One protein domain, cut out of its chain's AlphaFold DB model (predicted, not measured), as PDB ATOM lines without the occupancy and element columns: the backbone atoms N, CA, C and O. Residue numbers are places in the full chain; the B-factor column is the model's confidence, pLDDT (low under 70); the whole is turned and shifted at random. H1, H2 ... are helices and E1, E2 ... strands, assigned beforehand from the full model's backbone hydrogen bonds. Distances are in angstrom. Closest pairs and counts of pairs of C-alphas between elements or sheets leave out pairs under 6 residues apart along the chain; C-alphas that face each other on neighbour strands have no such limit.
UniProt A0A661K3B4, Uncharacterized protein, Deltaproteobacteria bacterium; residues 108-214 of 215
ATOM      1  N   TYR A 108      35.964  27.686 -16.911       95.81
ATOM      2  CA  TYR A 108      35.252  26.438 -17.160       95.81
ATOM      3  C   TYR A 108      35.452  25.500 -15.971       95.81
ATOM      4  O   TYR A 108      36.587  25.209 -15.589       95.81
ATOM      5  N   VAL A 109      34.346  25.033 -15.392       96.62
ATOM      6  CA  VAL A 109      34.335  24.070 -14.285       96.62
ATOM      7  C   VAL A 109      33.800  22.748 -14.813       96.62
ATOM      8  O   VAL A 109      32.701  22.696 -15.362       96.62
ATOM      9  N   GLY A 110      34.582  21.684 -14.660       94.19
ATOM     10  CA  GLY A 110      34.261  20.380 -15.225       94.19
ATOM     11  C   GLY A 110      34.703  19.223 -14.343       94.19
ATOM     12  O   GLY A 110      35.383  19.398 -13.331       94.19
ATOM     13  N   GLY A 111      34.305  18.019 -14.748       94.00
ATOM     14  CA  GLY A 111      34.669  16.779 -14.075       94.00
ATOM     15  C   GLY A 111      34.964  15.663 -15.069       94.00
ATOM     16  O   GLY A 111      34.235  15.464 -16.040       94.00
ATOM     17  N   ALA A 112      36.030  14.907 -14.818       92.38
ATOM     18  CA  ALA A 112      36.363  13.706 -15.572       92.38
ATOM     19  C   ALA A 112      35.657  12.481 -14.958       92.38
ATOM     20  O   ALA A 112      36.058  11.936 -13.924       92.38
ATOM     21  N   GLY A 113      34.576  12.059 -15.620       89.38
ATOM     22  CA  GLY A 113      33.737  10.924 -15.229       89.38
ATOM     23  C   GLY A 113      34.418   9.552 -15.347       89.38
ATOM     24  O   GLY A 113      35.589   9.422 -15.701       89.38
ATOM     25  N   GLY A 114      33.686   8.486 -15.007       87.12
ATOM     26  CA  GLY A 114      34.200   7.107 -15.060       87.12
ATOM     27  C   GLY A 114      34.621   6.659 -16.464       87.12
ATOM     28  O   GLY A 114      35.734   6.168 -16.624       87.12
ATOM     29  N   SER A 115      33.771   6.900 -17.467       85.19
ATOM     30  CA  SER A 115      33.997   6.504 -18.866       85.19
ATOM     31  C   SER A 115      35.248   7.139 -19.477       85.19
ATOM     32  O   SER A 115      36.044   6.459 -20.121       85.19
ATOM     33  N   LEU A 116      35.462   8.433 -19.223       89.56
ATOM     34  CA  LEU A 116      36.664   9.142 -19.659       89.56
ATOM     35  C   LEU A 116      37.921   8.525 -19.031       89.56
ATOM     36  O   LEU A 116      38.885   8.237 -19.732       89.56
ATOM     37  N   ARG A 117      37.898   8.255 -17.719       92.94
ATOM     38  CA  ARG A 117      39.046   7.662 -17.015       92.94
ATOM     39  C   ARG A 117      39.358   6.247 -17.509       92.94
ATOM     40  O   ARG A 117      40.531   5.926 -17.674       92.94
ATOM     41  N   SER A 118      38.344   5.425 -17.793       88.75
ATOM     42  CA  SER A 118      38.551   4.076 -18.349       88.75
ATOM     43  C   SER A 118      39.147   4.081 -19.758       88.75
ATOM     44  O   SER A 118      39.861   3.150 -20.128       88.75
ATOM     45  N   GLY A 119      38.908   5.144 -20.536       89.62
ATOM     46  CA  GLY A 119      39.536   5.314 -21.848       89.62
ATOM     47  C   GLY A 119      41.058   5.484 -21.778       89.62
ATOM     48  O   GLY A 119      41.746   5.217 -22.753       89.62
ATOM     49  N   ILE A 120      41.593   5.884 -20.621       90.94
ATOM     50  CA  ILE A 120      43.028   6.142 -20.423       90.94
ATOM     51  C   ILE A 120      43.712   4.949 -19.751       90.94
ATOM     52  O   ILE A 120      44.861   4.632 -20.041       90.94
ATOM     53  N   THR A 121      43.026   4.305 -18.809       92.81
ATOM     54  CA  THR A 121      43.616   3.325 -17.894       92.81
ATOM     55  C   THR A 121      42.608   2.251 -17.489       92.81
ATOM     56  O   THR A 121      41.424   2.527 -17.300       92.81
ATOM     57  N   ASN A 122      43.103   1.035 -17.243       92.44
ATOM     58  CA  ASN A 122      42.327  -0.044 -16.627       92.44
ATOM     59  C   ASN A 122      42.046   0.167 -15.119       92.44
ATOM     60  O   ASN A 122      41.215  -0.530 -14.540       92.44
ATOM     61  N   PHE A 123      42.691   1.150 -14.478       93.62
ATOM     62  CA  PHE A 123      42.564   1.488 -13.057       93.62
ATOM     63  C   PHE A 123      42.146   2.966 -12.841       93.62
ATOM     64  O   PHE A 123      42.949   3.790 -12.387       93.62
ATOM     65  N   PRO A 124      40.868   3.339 -13.073       92.69
ATOM     66  CA  PRO A 124      40.387   4.729 -12.980       92.69
ATOM     67  C   PRO A 124      40.644   5.433 -11.637       92.69
ATOM     68  O   PRO A 124      40.863   6.650 -11.585       92.69
ATOM     69  N   LEU A 125      40.618   4.679 -10.531       93.50
ATOM     70  CA  LEU A 125      40.925   5.215  -9.204       93.50
ATOM     71  C   LEU A 125      42.413   5.565  -9.064       93.50
ATOM     72  O   LEU A 125      42.734   6.577  -8.445       93.50
ATOM     73  N   ALA A 126      43.309   4.773  -9.656       94.69
ATOM     74  CA  ALA A 126      44.743   5.041  -9.630       94.69
ATOM     75  C   ALA A 126      45.074   6.322 -10.408       94.69
ATOM     76  O   ALA A 126      45.810   7.158  -9.895       94.69
ATOM     77  N   LEU A 127      44.456   6.535 -11.579       96.38
ATOM     78  CA  LEU A 127      44.583   7.799 -12.317       96.38
ATOM     79  C   LEU A 127      44.082   8.986 -11.491       96.38
ATOM     80  O   LEU A 127      44.746  10.014 -11.434       96.38
ATOM     81  N   THR A 128      42.942   8.831 -10.813       96.12
ATOM     82  CA  THR A 128      42.410   9.878  -9.927       96.12
ATOM     83  C   THR A 128      43.440  10.252  -8.858       96.12
ATOM     84  O   THR A 128      43.789  11.422  -8.737       96.12
ATOM     85  N   LYS A 129      43.993   9.266  -8.139       95.81
ATOM     86  CA  LYS A 129      45.041   9.502  -7.135       95.81
ATOM     87  C   LYS A 129      46.287  10.149  -7.741       95.81
ATOM     88  O   LYS A 129      46.786  11.119  -7.193       95.81
ATOM     89  N   ALA A 130      46.744   9.676  -8.898       97.25
ATOM     90  CA  ALA A 130      47.940  10.196  -9.556       97.25
ATOM     91  C   ALA A 130      47.796  11.657 -10.016       97.25
ATOM     92  O   ALA A 130      48.777  12.399  -9.992       97.25
ATOM     93  N   VAL A 131      46.589  12.083 -10.400       97.50
ATOM     94  CA  VAL A 131      46.288  13.494 -10.686       97.50
ATOM     95  C   VAL A 131      46.368  14.338  -9.411       97.50
ATOM     96  O   VAL A 131      47.044  15.363  -9.408       97.50
ATOM     97  N   HIS A 132      45.752  13.886  -8.313       97.25
ATOM     98  CA  HIS A 132      45.827  14.575  -7.011       97.25
ATOM     99  C   HIS A 132      47.250  14.616  -6.432       97.25
ATOM    100  O   HIS A 132      47.630  15.592  -5.796       97.25
ATOM    101  N   GLU A 133      48.063  13.591  -6.694       96.50
ATOM    102  CA  GLU A 133      49.484  13.522  -6.319       96.50
ATOM    103  C   GLU A 133      50.401  14.340  -7.251       96.50
ATOM    104  O   GLU A 133      51.609  14.399  -7.027       96.50
ATOM    105  N   GLY A 134      49.868  14.937  -8.324       95.75
ATOM    106  CA  GLY A 134      50.641  15.714  -9.299       95.75
ATOM    107  C   GLY A 134      51.539  14.887 -10.228       95.75
ATOM    108  O   GLY A 134      52.316  15.459 -10.992       95.75
ATOM    109  N   LYS A 135      51.430  13.552 -10.206       97.38
ATOM    110  CA  LYS A 135      52.141  12.641 -11.126       97.38
ATOM    111  C   LYS A 135      51.578  12.691 -12.547       97.38
ATOM    112  O   LYS A 135      52.277  12.352 -13.501       97.38
ATOM    113  N   VAL A 136      50.311  13.082 -12.669       98.06
ATOM    114  CA  VAL A 136      49.616  13.296 -13.938       98.06
ATOM    115  C   VAL A 136      49.102  14.727 -13.976       98.06
ATOM    116  O   VAL A 136      48.374  15.158 -13.085       98.06
ATOM    117  N   ILE A 137      49.467  15.458 -15.023       98.19
ATOM    118  CA  ILE A 137      49.025  16.832 -15.245       98.19
ATOM    119  C   ILE A 137      47.734  16.794 -16.056       98.19
ATOM    120  O   ILE A 137      47.707  16.242 -17.157       98.19
ATOM    121  N   LEU A 138      46.683  17.397 -15.505       97.94
ATOM    122  CA  LEU A 138      45.433  17.652 -16.207       97.94
ATOM    123  C   LEU A 138      45.511  19.007 -16.916       97.94
ATOM    124  O   LEU A 138      45.721  20.036 -16.264       97.94
ATOM    125  N   SER A 139      45.285  19.001 -18.223       97.94
ATOM    126  CA  SER A 139      45.106  20.209 -19.029       97.94
ATOM    127  C   SER A 139      43.777  20.152 -19.775       97.94
ATOM    128  O   SER A 139      43.205  19.079 -19.974       97.94
ATOM    129  N   VAL A 140      43.260  21.321 -20.148       97.38
ATOM    130  CA  VAL A 140      42.091  21.449 -21.018       97.38
ATOM    131  C   VAL A 140      42.414  22.470 -22.092       97.38
ATOM    132  O   VAL A 140      42.693  23.628 -21.782       97.38
ATOM    133  N   GLY A 141      42.405  22.033 -23.349       96.00
ATOM    134  CA  GLY A 141      42.738  22.887 -24.487       96.00
ATOM    135  C   GLY A 141      44.142  23.479 -24.369       96.00
ATOM    136  O   GLY A 141      44.329  24.662 -24.637       96.00
ATOM    137  N   GLY A 142      45.110  22.694 -23.883       96.38
ATOM    138  CA  GLY A 142      46.489  23.130 -23.665       96.38
ATOM    139  C   GLY A 142      46.727  23.964 -22.401       96.38
ATOM    140  O   GLY A 142      47.879  24.244 -22.069       96.38
ATOM    141  N   VAL A 143      45.686  24.336 -21.650       97.88
ATOM    142  CA  VAL A 143      45.822  25.112 -20.407       97.88
ATOM    143  C   VAL A 143      45.791  24.178 -19.208       97.88
ATOM    144  O   VAL A 143      44.839  23.419 -19.025       97.88
ATOM    145  N   ARG A 144      46.815  24.252 -18.353       97.56
ATOM    146  CA  ARG A 144      46.862  23.470 -17.112       97.56
ATOM    147  C   ARG A 144      45.673  23.822 -16.219       97.56
ATOM    148  O   ARG A 144      45.483  24.985 -15.865       97.56
ATOM    149  N   ALA A 145      44.912  22.809 -15.821       97.94
ATOM    150  CA  ALA A 145      43.753  22.980 -14.962       97.94
ATOM    151  C   ALA A 145      44.145  22.978 -13.477       97.94
ATOM    152  O   ALA A 145      45.090  22.303 -13.057       97.94
ATOM    153  N   PHE A 146      43.383  23.707 -12.664       97.75
ATOM    154  CA  PHE A 146      43.408  23.573 -11.215       97.75
ATOM    155  C   PHE A 146      42.498  22.413 -10.810       97.75
ATOM    156  O   PHE A 146      41.291  22.464 -11.039       97.75
ATOM    157  N   VAL A 147      43.070  21.365 -10.219       97.94
ATOM    158  CA  VAL A 147      42.310  20.208  -9.728       97.94
ATOM    159  C   VAL A 147      41.700  20.559  -8.372       97.94
ATOM    160  O   VAL A 147      42.411  20.923  -7.438       97.94
ATOM    161  N   LEU A 148      40.375  20.461  -8.274       97.56
ATOM    162  CA  LEU A 148      39.628  20.715  -7.047       97.56
ATOM    163  C   LEU A 148      39.874  19.599  -6.020       97.56
ATOM    164  O   LEU A 148      39.969  18.432  -6.408       97.56
ATOM    165  N   PRO A 149      39.929  19.924  -4.715       94.31
ATOM    166  CA  PRO A 149      40.079  18.921  -3.667       94.31
ATOM    167  C   PRO A 149      38.867  17.980  -3.601       94.31
ATOM    168  O   PRO A 149      37.770  18.305  -4.056       94.31
ATOM    169  N   GLY A 150      39.056  16.820  -2.971       90.31
ATOM    170  CA  GLY A 150      38.005  15.824  -2.760       90.31
ATOM    171  C   GLY A 150      38.149  14.597  -3.659       90.31
ATOM    172  O   GLY A 150      39.240  14.253  -4.106       90.31
ATOM    173  N   ALA A 151      37.040  13.889  -3.874       88.25
ATOM    174  CA  ALA A 151      37.018  12.680  -4.689       88.25
ATOM    175  C   ALA A 151      36.809  12.989  -6.181       88.25
ATOM    176  O   ALA A 151      36.219  14.002  -6.555       88.25
ATOM    177  N   GLY A 152      37.240  12.064  -7.042       94.62
ATOM    178  CA  GLY A 152      37.149  12.228  -8.493       94.62
ATOM    179  C   GLY A 152      38.166  13.230  -9.039       94.62
ATOM    180  O   GLY A 152      39.101  13.621  -8.347       94.62
ATOM    181  N   ILE A 153      38.005  13.606 -10.305       97.06
ATOM    182  CA  ILE A 153      38.858  14.586 -10.982       97.06
ATOM    183  C   ILE A 153      37.946  15.734 -11.404       97.06
ATOM    184  O   ILE A 153      37.429  15.744 -12.518       97.06
ATOM    185  N   ASN A 154      37.692  16.653 -10.477       97.25
ATOM    186  CA  ASN A 154      36.971  17.894 -10.746       97.25
ATOM    187  C   ASN A 154      37.987  19.019 -10.893       97.25
ATOM    188  O   ASN A 154      39.032  18.987 -10.243       97.25
ATOM    189  N   PHE A 155      37.716  19.990 -11.752       97.50
ATOM    190  CA  PHE A 155      38.712  20.994 -12.089       97.50
ATOM    191  C   PHE A 155      38.095  22.322 -12.505       97.50
ATOM    192  O   PHE A 155      36.939  22.390 -12.922       97.50
ATOM    193  N   ILE A 156      38.911  23.367 -12.418       98.06
ATOM    194  CA  ILE A 156      38.642  24.696 -12.961       98.06
ATOM    195  C   ILE A 156      39.779  25.055 -13.913       98.06
ATOM    196  O   ILE A 156      40.946  24.790 -13.623       98.06
ATOM    197  N   VAL A 157      39.452  25.660 -15.050       97.56
ATOM    198  CA  VAL A 157      40.442  26.107 -16.032       97.56
ATOM    199  C   VAL A 157      40.066  27.469 -16.610       97.56
ATOM    200  O   VAL A 157      38.892  27.775 -16.828       97.56
ATOM    201  N   ASP A 158      41.088  28.289 -16.823       96.44
ATOM    202  CA  ASP A 158      40.996  29.633 -17.385       96.44
ATOM    203  C   ASP A 158      40.811  29.559 -18.906       96.44
ATOM    204  O   ASP A 158      41.726  29.171 -19.637       96.44
ATOM    205  N   VAL A 159      39.610  29.908 -19.378       94.94
ATOM    206  CA  VAL A 159      39.254  29.837 -20.803       94.94
ATOM    207  C   VAL A 159      39.992  30.902 -21.611       94.94
ATOM    208  O   VAL A 159      40.276  30.678 -22.785       94.94
ATOM    209  N   ALA A 160      40.367  32.030 -20.998       93.06
ATOM    210  CA  ALA A 160      41.044  33.121 -21.698       93.06
ATOM    211  C   ALA A 160      42.453  32.735 -22.187       93.06
ATOM    212  O   ALA A 160      42.995  33.385 -23.078       93.06
ATOM    213  N   LYS A 161      43.040  31.667 -21.632       94.69
ATOM    214  CA  LYS A 161      44.358  31.140 -22.024       94.69
ATOM    215  C   LYS A 161      44.296  30.049 -23.092       94.69
ATOM    216  O   LYS A 161      45.343  29.584 -23.538       94.69
ATOM    217  N   MET A 162      43.099  29.604 -23.462       95.56
ATOM    218  CA  MET A 162      42.914  28.543 -24.449       95.56
ATOM    219  C   MET A 162      43.016  29.094 -25.879       95.56
ATOM    220  O   MET A 162      42.738  30.274 -26.110       95.56
ATOM    221  N   PRO A 163      43.363  28.254 -26.871       94.31
ATOM    222  CA  PRO A 163      43.254  28.635 -28.274       94.31
ATOM    223  C   PRO A 163      41.801  28.948 -28.650       94.31
ATOM    224  O   PRO A 163      40.855  28.517 -27.988       94.31
ATOM    225  N   TRP A 164      41.617  29.682 -29.748       92.12
ATOM    226  CA  TRP A 164      40.291  30.035 -30.254       92.12
ATOM    227  C   TRP A 164      39.427  28.790 -30.505       92.12
ATOM    228  O   TRP A 164      39.863  27.852 -31.167       92.12
ATOM    229  N   ARG A 165      38.180  28.817 -30.009       90.19
ATOM    230  CA  ARG A 165      37.178  27.735 -30.131       90.19
ATOM    231  C   ARG A 165      37.693  26.356 -29.672       90.19
ATOM    232  O   ARG A 165      37.690  25.412 -30.457       90.19
ATOM    233  N   PRO A 166      38.079  26.203 -28.393       91.94
ATOM    234  CA  PRO A 166      38.635  24.945 -27.902       91.94
ATOM    235  C   PRO A 166      37.545  23.895 -27.613       91.94
ATOM    236  O   PRO A 166      37.812  22.698 -27.634       91.94
ATOM    237  N   PHE A 167      36.306  24.324 -27.353       93.62
ATOM    238  CA  PHE A 167      35.179  23.447 -27.028       93.62
ATOM    239  C   PHE A 167      34.361  23.079 -28.266       93.62
ATOM    240  O   PHE A 167      34.120  23.920 -29.133       93.62
ATOM    241  N   ASN A 168      33.853  21.847 -28.284       91.75
ATOM    242  CA  ASN A 168      32.880  21.378 -29.267       91.75
ATOM    243  C   ASN A 168      31.537  21.068 -28.597       91.75
ATOM    244  O   ASN A 168      31.451  20.910 -27.379       91.75
ATOM    245  N   TRP A 169      30.489  20.960 -29.408       90.38
ATOM    246  CA  TRP A 169      29.131  20.672 -28.956       90.38
ATOM    247  C   TRP A 169      28.576  19.479 -29.719       90.38
ATOM    248  O   TRP A 169      28.830  19.326 -30.914       90.38
ATOM    249  N   VAL A 170      27.811  18.644 -29.025       90.00
ATOM    250  CA  VAL A 170      27.030  17.567 -29.643       90.00
ATOM    251  C   VAL A 170      25.548  17.972 -29.708       90.00
ATOM    252  O   VAL A 170      25.168  18.957 -29.077       90.00
ATOM    253  N   PRO A 171      24.691  17.272 -30.482       90.31
ATOM    254  CA  PRO A 171      23.264  17.611 -30.580       90.31
ATOM    255  C   PRO A 171      22.508  17.520 -29.249       90.31
ATOM    256  O   PRO A 171      21.557  18.260 -29.012       90.31
ATOM    257  N   SER A 172      22.929  16.614 -28.365       86.31
ATOM    258  CA  SER A 172      22.509  16.638 -26.964       86.31
ATOM    259  C   SER A 172      23.180  17.825 -26.264       86.31
ATOM    260  O   SER A 172      24.342  18.079 -26.557       86.31
ATOM    261  N   PRO A 173      22.526  18.537 -25.331       79.75
ATOM    262  CA  PRO A 173      23.080  19.731 -24.684       79.75
ATOM    263  C   PRO A 173      24.247  19.383 -23.738       79.75
ATOM    264  O   PRO A 173      24.122  19.409 -22.516       79.75
ATOM    265  N   ALA A 174      25.388  19.019 -24.317       83.69
ATOM    266  CA  ALA A 174      26.599  18.584 -23.648       83.69
ATOM    267  C   ALA A 174      27.818  19.198 -24.344       83.69
ATOM    268  O   ALA A 174      27.947  19.180 -25.571       83.69
ATOM    269  N   VAL A 175      28.720  19.738 -23.527       88.00
ATOM    270  CA  VAL A 175      30.005  20.282 -23.971       88.00
ATOM    271  C   VAL A 175      31.004  19.145 -24.106       88.00
ATOM    272  O   VAL A 175      31.189  18.361 -23.175       88.00
ATOM    273  N   VAL A 176      31.707  19.098 -25.232       91.25
ATOM    274  CA  VAL A 176      32.894  18.262 -25.406       91.25
ATOM    275  C   VAL A 176      34.116  19.125 -25.114       91.25
ATOM    276  O   VAL A 176      34.525  19.955 -25.930       91.25
ATOM    277  N   ALA A 177      34.672  18.950 -23.914       93.50
ATOM    278  CA  ALA A 177      35.886  19.629 -23.487       93.50
ATOM    279  C   ALA A 177      37.138  18.855 -23.950       93.50
ATOM    280  O   ALA A 177      37.186  17.634 -23.774       93.50
ATOM    281  N   PRO A 178      38.160  19.536 -24.501       94.62
ATOM    282  CA  PRO A 178      39.413  18.914 -24.930       94.62
ATOM    283  C   PRO A 178      40.304  18.603 -23.720       94.62
ATOM    284  O   PRO A 178      41.254  19.325 -23.432       94.62
ATOM    285  N   ILE A 179      39.948  17.570 -22.954       95.56
ATOM    286  CA  ILE A 179      40.661  17.168 -21.736       95.56
ATOM    287  C   ILE A 179      41.889  16.323 -22.089       95.56
ATOM    288  O   ILE A 179      41.789  15.344 -22.826       95.56
ATOM    289  N   GLU A 180      43.031  16.659 -21.493       96.06
ATOM    290  CA  GLU A 180      44.330  16.048 -21.761       96.06
ATOM    291  C   GLU A 180      44.994  15.596 -20.452       96.06
ATOM    292  O   GLU A 180      44.962  16.305 -19.442       96.06
ATOM    293  N   PHE A 181      45.648  14.433 -20.475       96.94
ATOM    294  CA  PHE A 181      46.438  13.921 -19.355       96.94
ATOM    295  C   PHE A 181      47.884  13.744 -19.794       96.94
ATOM    296  O   PHE A 181      48.188  12.899 -20.633       96.94
ATOM    297  N   THR A 182      48.783  14.523 -19.201       97.12
ATOM    298  CA  THR A 182      50.218  14.455 -19.493       97.12
ATOM    299  C   THR A 182      50.950  13.784 -18.342       97.12
ATOM    300  O   THR A 182      50.783  14.161 -17.183       97.12
ATOM    301  N   MET A 183      51.766  12.778 -18.649       97.12
ATOM    302  CA  MET A 183      52.530  12.023 -17.657       97.12
ATOM    303  C   MET A 183      53.739  11.335 -18.290       97.12
ATOM    304  O   MET A 183      53.833  11.203 -19.510       97.12
ATOM    305  N   LEU A 184      54.652  10.839 -17.454       96.62
ATOM    306  CA  LEU A 184      55.733   9.974 -17.921       96.62
ATOM    307  C   LEU A 184      55.180   8.626 -18.400       96.62
ATOM    308  O   LEU A 184      54.293   8.051 -17.770       96.62
ATOM    309  N   LYS A 185      55.792   8.050 -19.440       94.88
ATOM    310  CA  LYS A 185      55.434   6.717 -19.961       94.88
ATOM    311  C   LYS A 185      55.426   5.630 -18.875       94.88
ATOM    312  O   LYS A 185      54.534   4.789 -18.857       94.88
ATOM    313  N   LYS A 186      56.385   5.673 -17.941       96.06
ATOM    314  CA  LYS A 186      56.439   4.750 -16.794       96.06
ATOM    315  C   LYS A 186      55.189   4.863 -15.917       96.06
ATOM    316  O   LYS A 186      54.595   3.843 -15.596       96.06
ATOM    317  N   VAL A 187      54.767   6.088 -15.597       96.50
ATOM    318  CA  VAL A 187      53.550   6.353 -14.811       96.50
ATOM    319  C   VAL A 187      52.321   5.849 -15.561       96.50
ATOM    320  O   VAL A 187      51.499   5.163 -14.972       96.50
ATOM    321  N   TYR A 188      52.221   6.092 -16.872       96.06
ATOM    322  CA  TYR A 188      51.119   5.566 -17.686       96.06
ATOM    323  C   TYR A 188      51.006   4.034 -17.601       96.06
ATOM    324  O   TYR A 188      49.911   3.498 -17.439       96.06
ATOM    325  N   PHE A 189      52.132   3.319 -17.640       94.50
ATOM    326  CA  PHE A 189      52.155   1.862 -17.496       94.50
ATOM    327  C   PHE A 189      51.866   1.377 -16.073       94.50
ATOM    328  O   PHE A 189      51.134   0.403 -15.919       94.50
ATOM    329  N   GLU A 190      52.379   2.054 -15.043       94.50
ATOM    330  CA  GLU A 190      52.049   1.774 -13.634       94.50
ATOM    331  C   GLU A 190      50.549   1.947 -13.369       94.50
ATOM    332  O   GLU A 190      49.945   1.182 -12.620       94.50
ATOM    333  N   LEU A 191      49.929   2.914 -14.046       94.50
ATOM    334  CA  LEU A 191      48.490   3.121 -14.032       94.50
ATOM    335  C   LEU A 191      47.734   2.094 -14.881       94.50
ATOM    336  O   LEU A 191      46.524   2.197 -14.963       94.50
ATOM    337  N   GLY A 192      48.359   1.098 -15.510       94.19
ATOM    338  CA  GLY A 192      47.653   0.122 -16.347       94.19
ATOM    339  C   GLY A 192      47.076   0.730 -17.629       94.19
ATOM    340  O   GLY A 192      45.986   0.342 -18.056       94.19
ATOM    341  N   GLY A 193      47.773   1.711 -18.205       92.62
ATOM    342  CA  GLY A 193      47.434   2.321 -19.486       92.62
ATOM    343  C   GLY A 193      47.452   1.333 -20.656       92.62
ATOM    344  O   GLY A 193      48.171   0.328 -20.647       92.62
ATOM    345  N   HIS A 194      46.663   1.629 -21.688       90.56
ATOM    346  CA  HIS A 194      46.493   0.796 -22.881       90.56
ATOM    347  C   HIS A 194      47.747   0.837 -23.763       90.56
ATOM    348  O   HIS A 194      47.916   1.727 -24.593       90.56
ATOM    349  N   GLN A 195      48.670  -0.106 -23.558       87.00
ATOM    350  CA  GLN A 195      50.006  -0.072 -24.175       87.00
ATOM    351  C   GLN A 195      49.990  -0.193 -25.705       87.00
ATOM    352  O   GLN A 195      50.844   0.389 -26.367       87.00
ATOM    353  N   ARG A 196      49.035  -0.955 -26.255       85.62
ATOM    354  CA  ARG A 196      48.915  -1.211 -27.702       85.62
ATOM    355  C   ARG A 196      48.421   0.003 -28.492       85.62
ATOM    356  O   ARG A 196      48.619   0.043 -29.695       85.62
ATOM    357  N   GLU A 197      47.837   0.980 -27.804       84.25
ATOM    358  CA  GLU A 197      47.282   2.206 -28.390       84.25
ATOM    359  C   GLU A 197      48.290   3.370 -28.380       84.25
ATOM    360  O   GLU A 197      47.959   4.496 -28.744       84.25
ATOM    361  N   LEU A 198      49.529   3.135 -27.921       89.12
ATOM    362  CA  LEU A 198      50.559   4.169 -27.906       89.12
ATOM    363  C   LEU A 198      51.112   4.414 -29.307       89.12
ATOM    364  O   LEU A 198      51.670   3.515 -29.933       89.12
ATOM    365  N   VAL A 199      51.050   5.671 -29.733       90.69
ATOM    366  CA  VAL A 199      51.637   6.152 -30.986       90.69
ATOM    367  C   VAL A 199      52.639   7.259 -30.667       90.69
ATOM    368  O   VAL A 199      52.431   8.047 -29.742       90.69
ATOM    369  N   LEU A 200      53.753   7.305 -31.400       92.06
ATOM    370  CA  LEU A 200      54.716   8.395 -31.276       92.06
ATOM    371  C   LEU A 200      54.161   9.667 -31.917       92.06
ATOM    372  O   LEU A 200      53.485   9.622 -32.945       92.06
ATOM    373  N   LEU A 201      54.489  10.814 -31.325       90.62
ATOM    374  CA  LEU A 201      54.059  12.111 -31.844       90.62
ATOM    375  C   LEU A 201      54.556  12.338 -33.279       90.62
ATOM    376  O   LEU A 201      53.774  12.754 -34.127       90.62
ATOM    377  N   ASP A 202      55.816  12.001 -33.566       92.69
ATOM    378  CA  ASP A 202      56.408  12.166 -34.900       92.69
ATOM    379  C   ASP A 202      55.661  11.362 -35.974       92.69
ATOM    380  O   ASP A 202      55.486  11.837 -37.096       92.69
ATOM    381  N   ASP A 203      55.179  10.164 -35.633       92.56
ATOM    382  CA  ASP A 203      54.414   9.328 -36.561       92.56
ATOM    383  C   ASP A 203      53.025   9.924 -36.827       92.56
ATOM    384  O   ASP A 203      52.563   9.926 -37.971       92.56
ATOM    385  N   LEU A 204      52.375  10.493 -35.803       90.00
ATOM    386  CA  LEU A 204      51.104  11.210 -35.958       90.00
ATOM    387  C   LEU A 204      51.257  12.480 -36.808       90.00
ATOM    388  O   LEU A 204      50.393  12.766 -37.640       90.00
ATOM    389  N   LEU A 205      52.347  13.230 -36.622       90.56
ATOM    390  CA  LEU A 205      52.627  14.442 -37.394       90.56
ATOM    391  C   LEU A 205      52.863  14.119 -38.876       90.56
ATOM    392  O   LEU A 205      52.202  14.708 -39.729       90.56
ATOM    393  N   LYS A 206      53.684  13.104 -39.184       92.00
ATOM    394  CA  LYS A 206      53.905  12.635 -40.565       92.00
ATOM    395  C   LYS A 206      52.613  12.176 -41.245       92.00
ATOM    396  O   LYS A 206      52.369  12.497 -42.406       92.00
ATOM    397  N   GLN A 207      51.751  11.445 -40.530       86.56
ATOM    398  CA  GLN A 207      50.451  11.021 -41.067       86.56
ATOM    399  C   GLN A 207      49.551  12.217 -41.401       86.56
ATOM    400  O   GLN A 207      48.844  12.197 -42.409       86.56
ATOM    401  N   ARG A 208      49.571  13.269 -40.576       83.00
ATOM    402  CA  ARG A 208      48.781  14.484 -40.798       83.00
ATOM    403  C   ARG A 208      49.275  15.296 -42.000       83.00
ATOM    404  O   ARG A 208      48.441  15.760 -42.773       83.00
ATOM    405  N   GLU A 209      50.586  15.435 -42.174       77.56
ATOM    406  CA  GLU A 209      51.187  16.086 -43.350       77.56
ATOM    407  C   GLU A 209      50.801  15.339 -44.631       77.56
ATOM    408  O   GLU A 209      50.198  15.926 -45.525       77.56
ATOM    409  N   SER A 210      50.959  14.009 -44.648       71.06
ATOM    410  CA  SER A 210      50.592  13.188 -45.813       71.06
ATOM    411  C   SER A 210      49.107  13.260 -46.203       71.06
ATOM    412  O   SER A 210      48.763  13.076 -47.366       71.06
ATOM    413  N   LYS A 211      48.211  13.534 -45.243       65.50
ATOM    414  CA  LYS A 211      46.775  13.727 -45.503       65.50
ATOM    415  C   LYS A 211      46.430  15.130 -45.989       65.50
ATOM    416  O   LYS A 211      45.403  15.272 -46.638       65.50
ATOM    417  N   THR A 212      47.245  16.129 -45.660       60.72
ATOM    418  CA  THR A 212      47.034  17.524 -46.077       60.72
ATOM    419  C   THR A 212      47.556  17.746 -47.501       60.72
ATOM    420  O   THR A 212      46.967  18.519 -48.240       60.72
ATOM    421  N   ASP A 213      48.584  16.999 -47.924       51.59
ATOM    422  CA  ASP A 213      49.085  17.005 -49.310       51.59
ATOM    423  C   ASP A 213      48.201  16.208 -50.294       51.59
ATOM    424  O   ASP A 213      48.384  16.287 -51.510       51.59
ATOM    425  N   ALA A 214      47.246  15.421 -49.786       50.91
ATOM    426  CA  ALA A 214      46.334  14.587 -50.576       50.91
ATOM    427  C   ALA A 214      44.912  15.176 -50.717       50.91
ATOM    428  O   ALA A 214      44.026  14.509 -51.258       50.91
TER     429      ALA A 214
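This is residues 108 to 214 of the 215 residues of an uncharacterized protein of Deltaproteobacteria bacterium (UniProt A0A661K3B4). A small core of two antiparallel strand pairs, E1 with E3 and E2 with E4, is bridged by residues 143 to 147; H1, H2 and H3 gather toward one end of it. Residues 199 to 214, with H4, stick out as an arm. The printed part has 107 residues, in the order E1 H1 H2 E2 E3 E4 H3 H4, mixed in class, with 53 residues, under half, in named elements. It is only just compact, close to loose, with a radius of gyration of the C-alphas of 15.3 A and spans of 48 by 33 by 27 A.

E3, residues 153 to 158, is 16.5 A long, and E1, residues 108 to 112, begins at C-alpha 108 (35.252, 26.438, -17.160). E2 holds residues 137 to 140 and E4 residues 179 to 182. H1 is residues 114 to 120, H2 residues 124 to 132, 12.7 A long, and H3 residues 185 to 190. H4, residues 201 to 212, is 16.8 A long and ends at C-alpha 212 (47.034, 17.524, -46.077).

E1 and E3 are antiparallel at 155 degrees, with N 110 and O 155 3.0 A apart, within hydrogen-bond range. E2 and E4 are antiparallel at 153 degrees, with N 137 and O 182 at 2.8 A. Residues 143 to 144 pair with 139 to 140 of E2, and 146 to 147 with 155 to 156 of E3. The closest C-alphas of H2 and E3, Thr 128 and Ile 153, are 6.0 A apart. H1 and H2 touch only at the corner, about perpendicular at 82 degrees; C-alphas 117 and 124 are closest, at 5.2 A. H2 and H3 are near each other, and H4 touches no helix. In H2, H3 and H4 every O i to N i+4 pair is within hydrogen-bond range, in H1 2 of 3.

The C-alphas of Gly 150 and Ala 214 are farthest apart, 48.6 A. The printed part has no cut. The links E2 to E3 and E3 to E4 are long, with 12 and 20 residues. Residues 211 to 214 have pLDDT under 70.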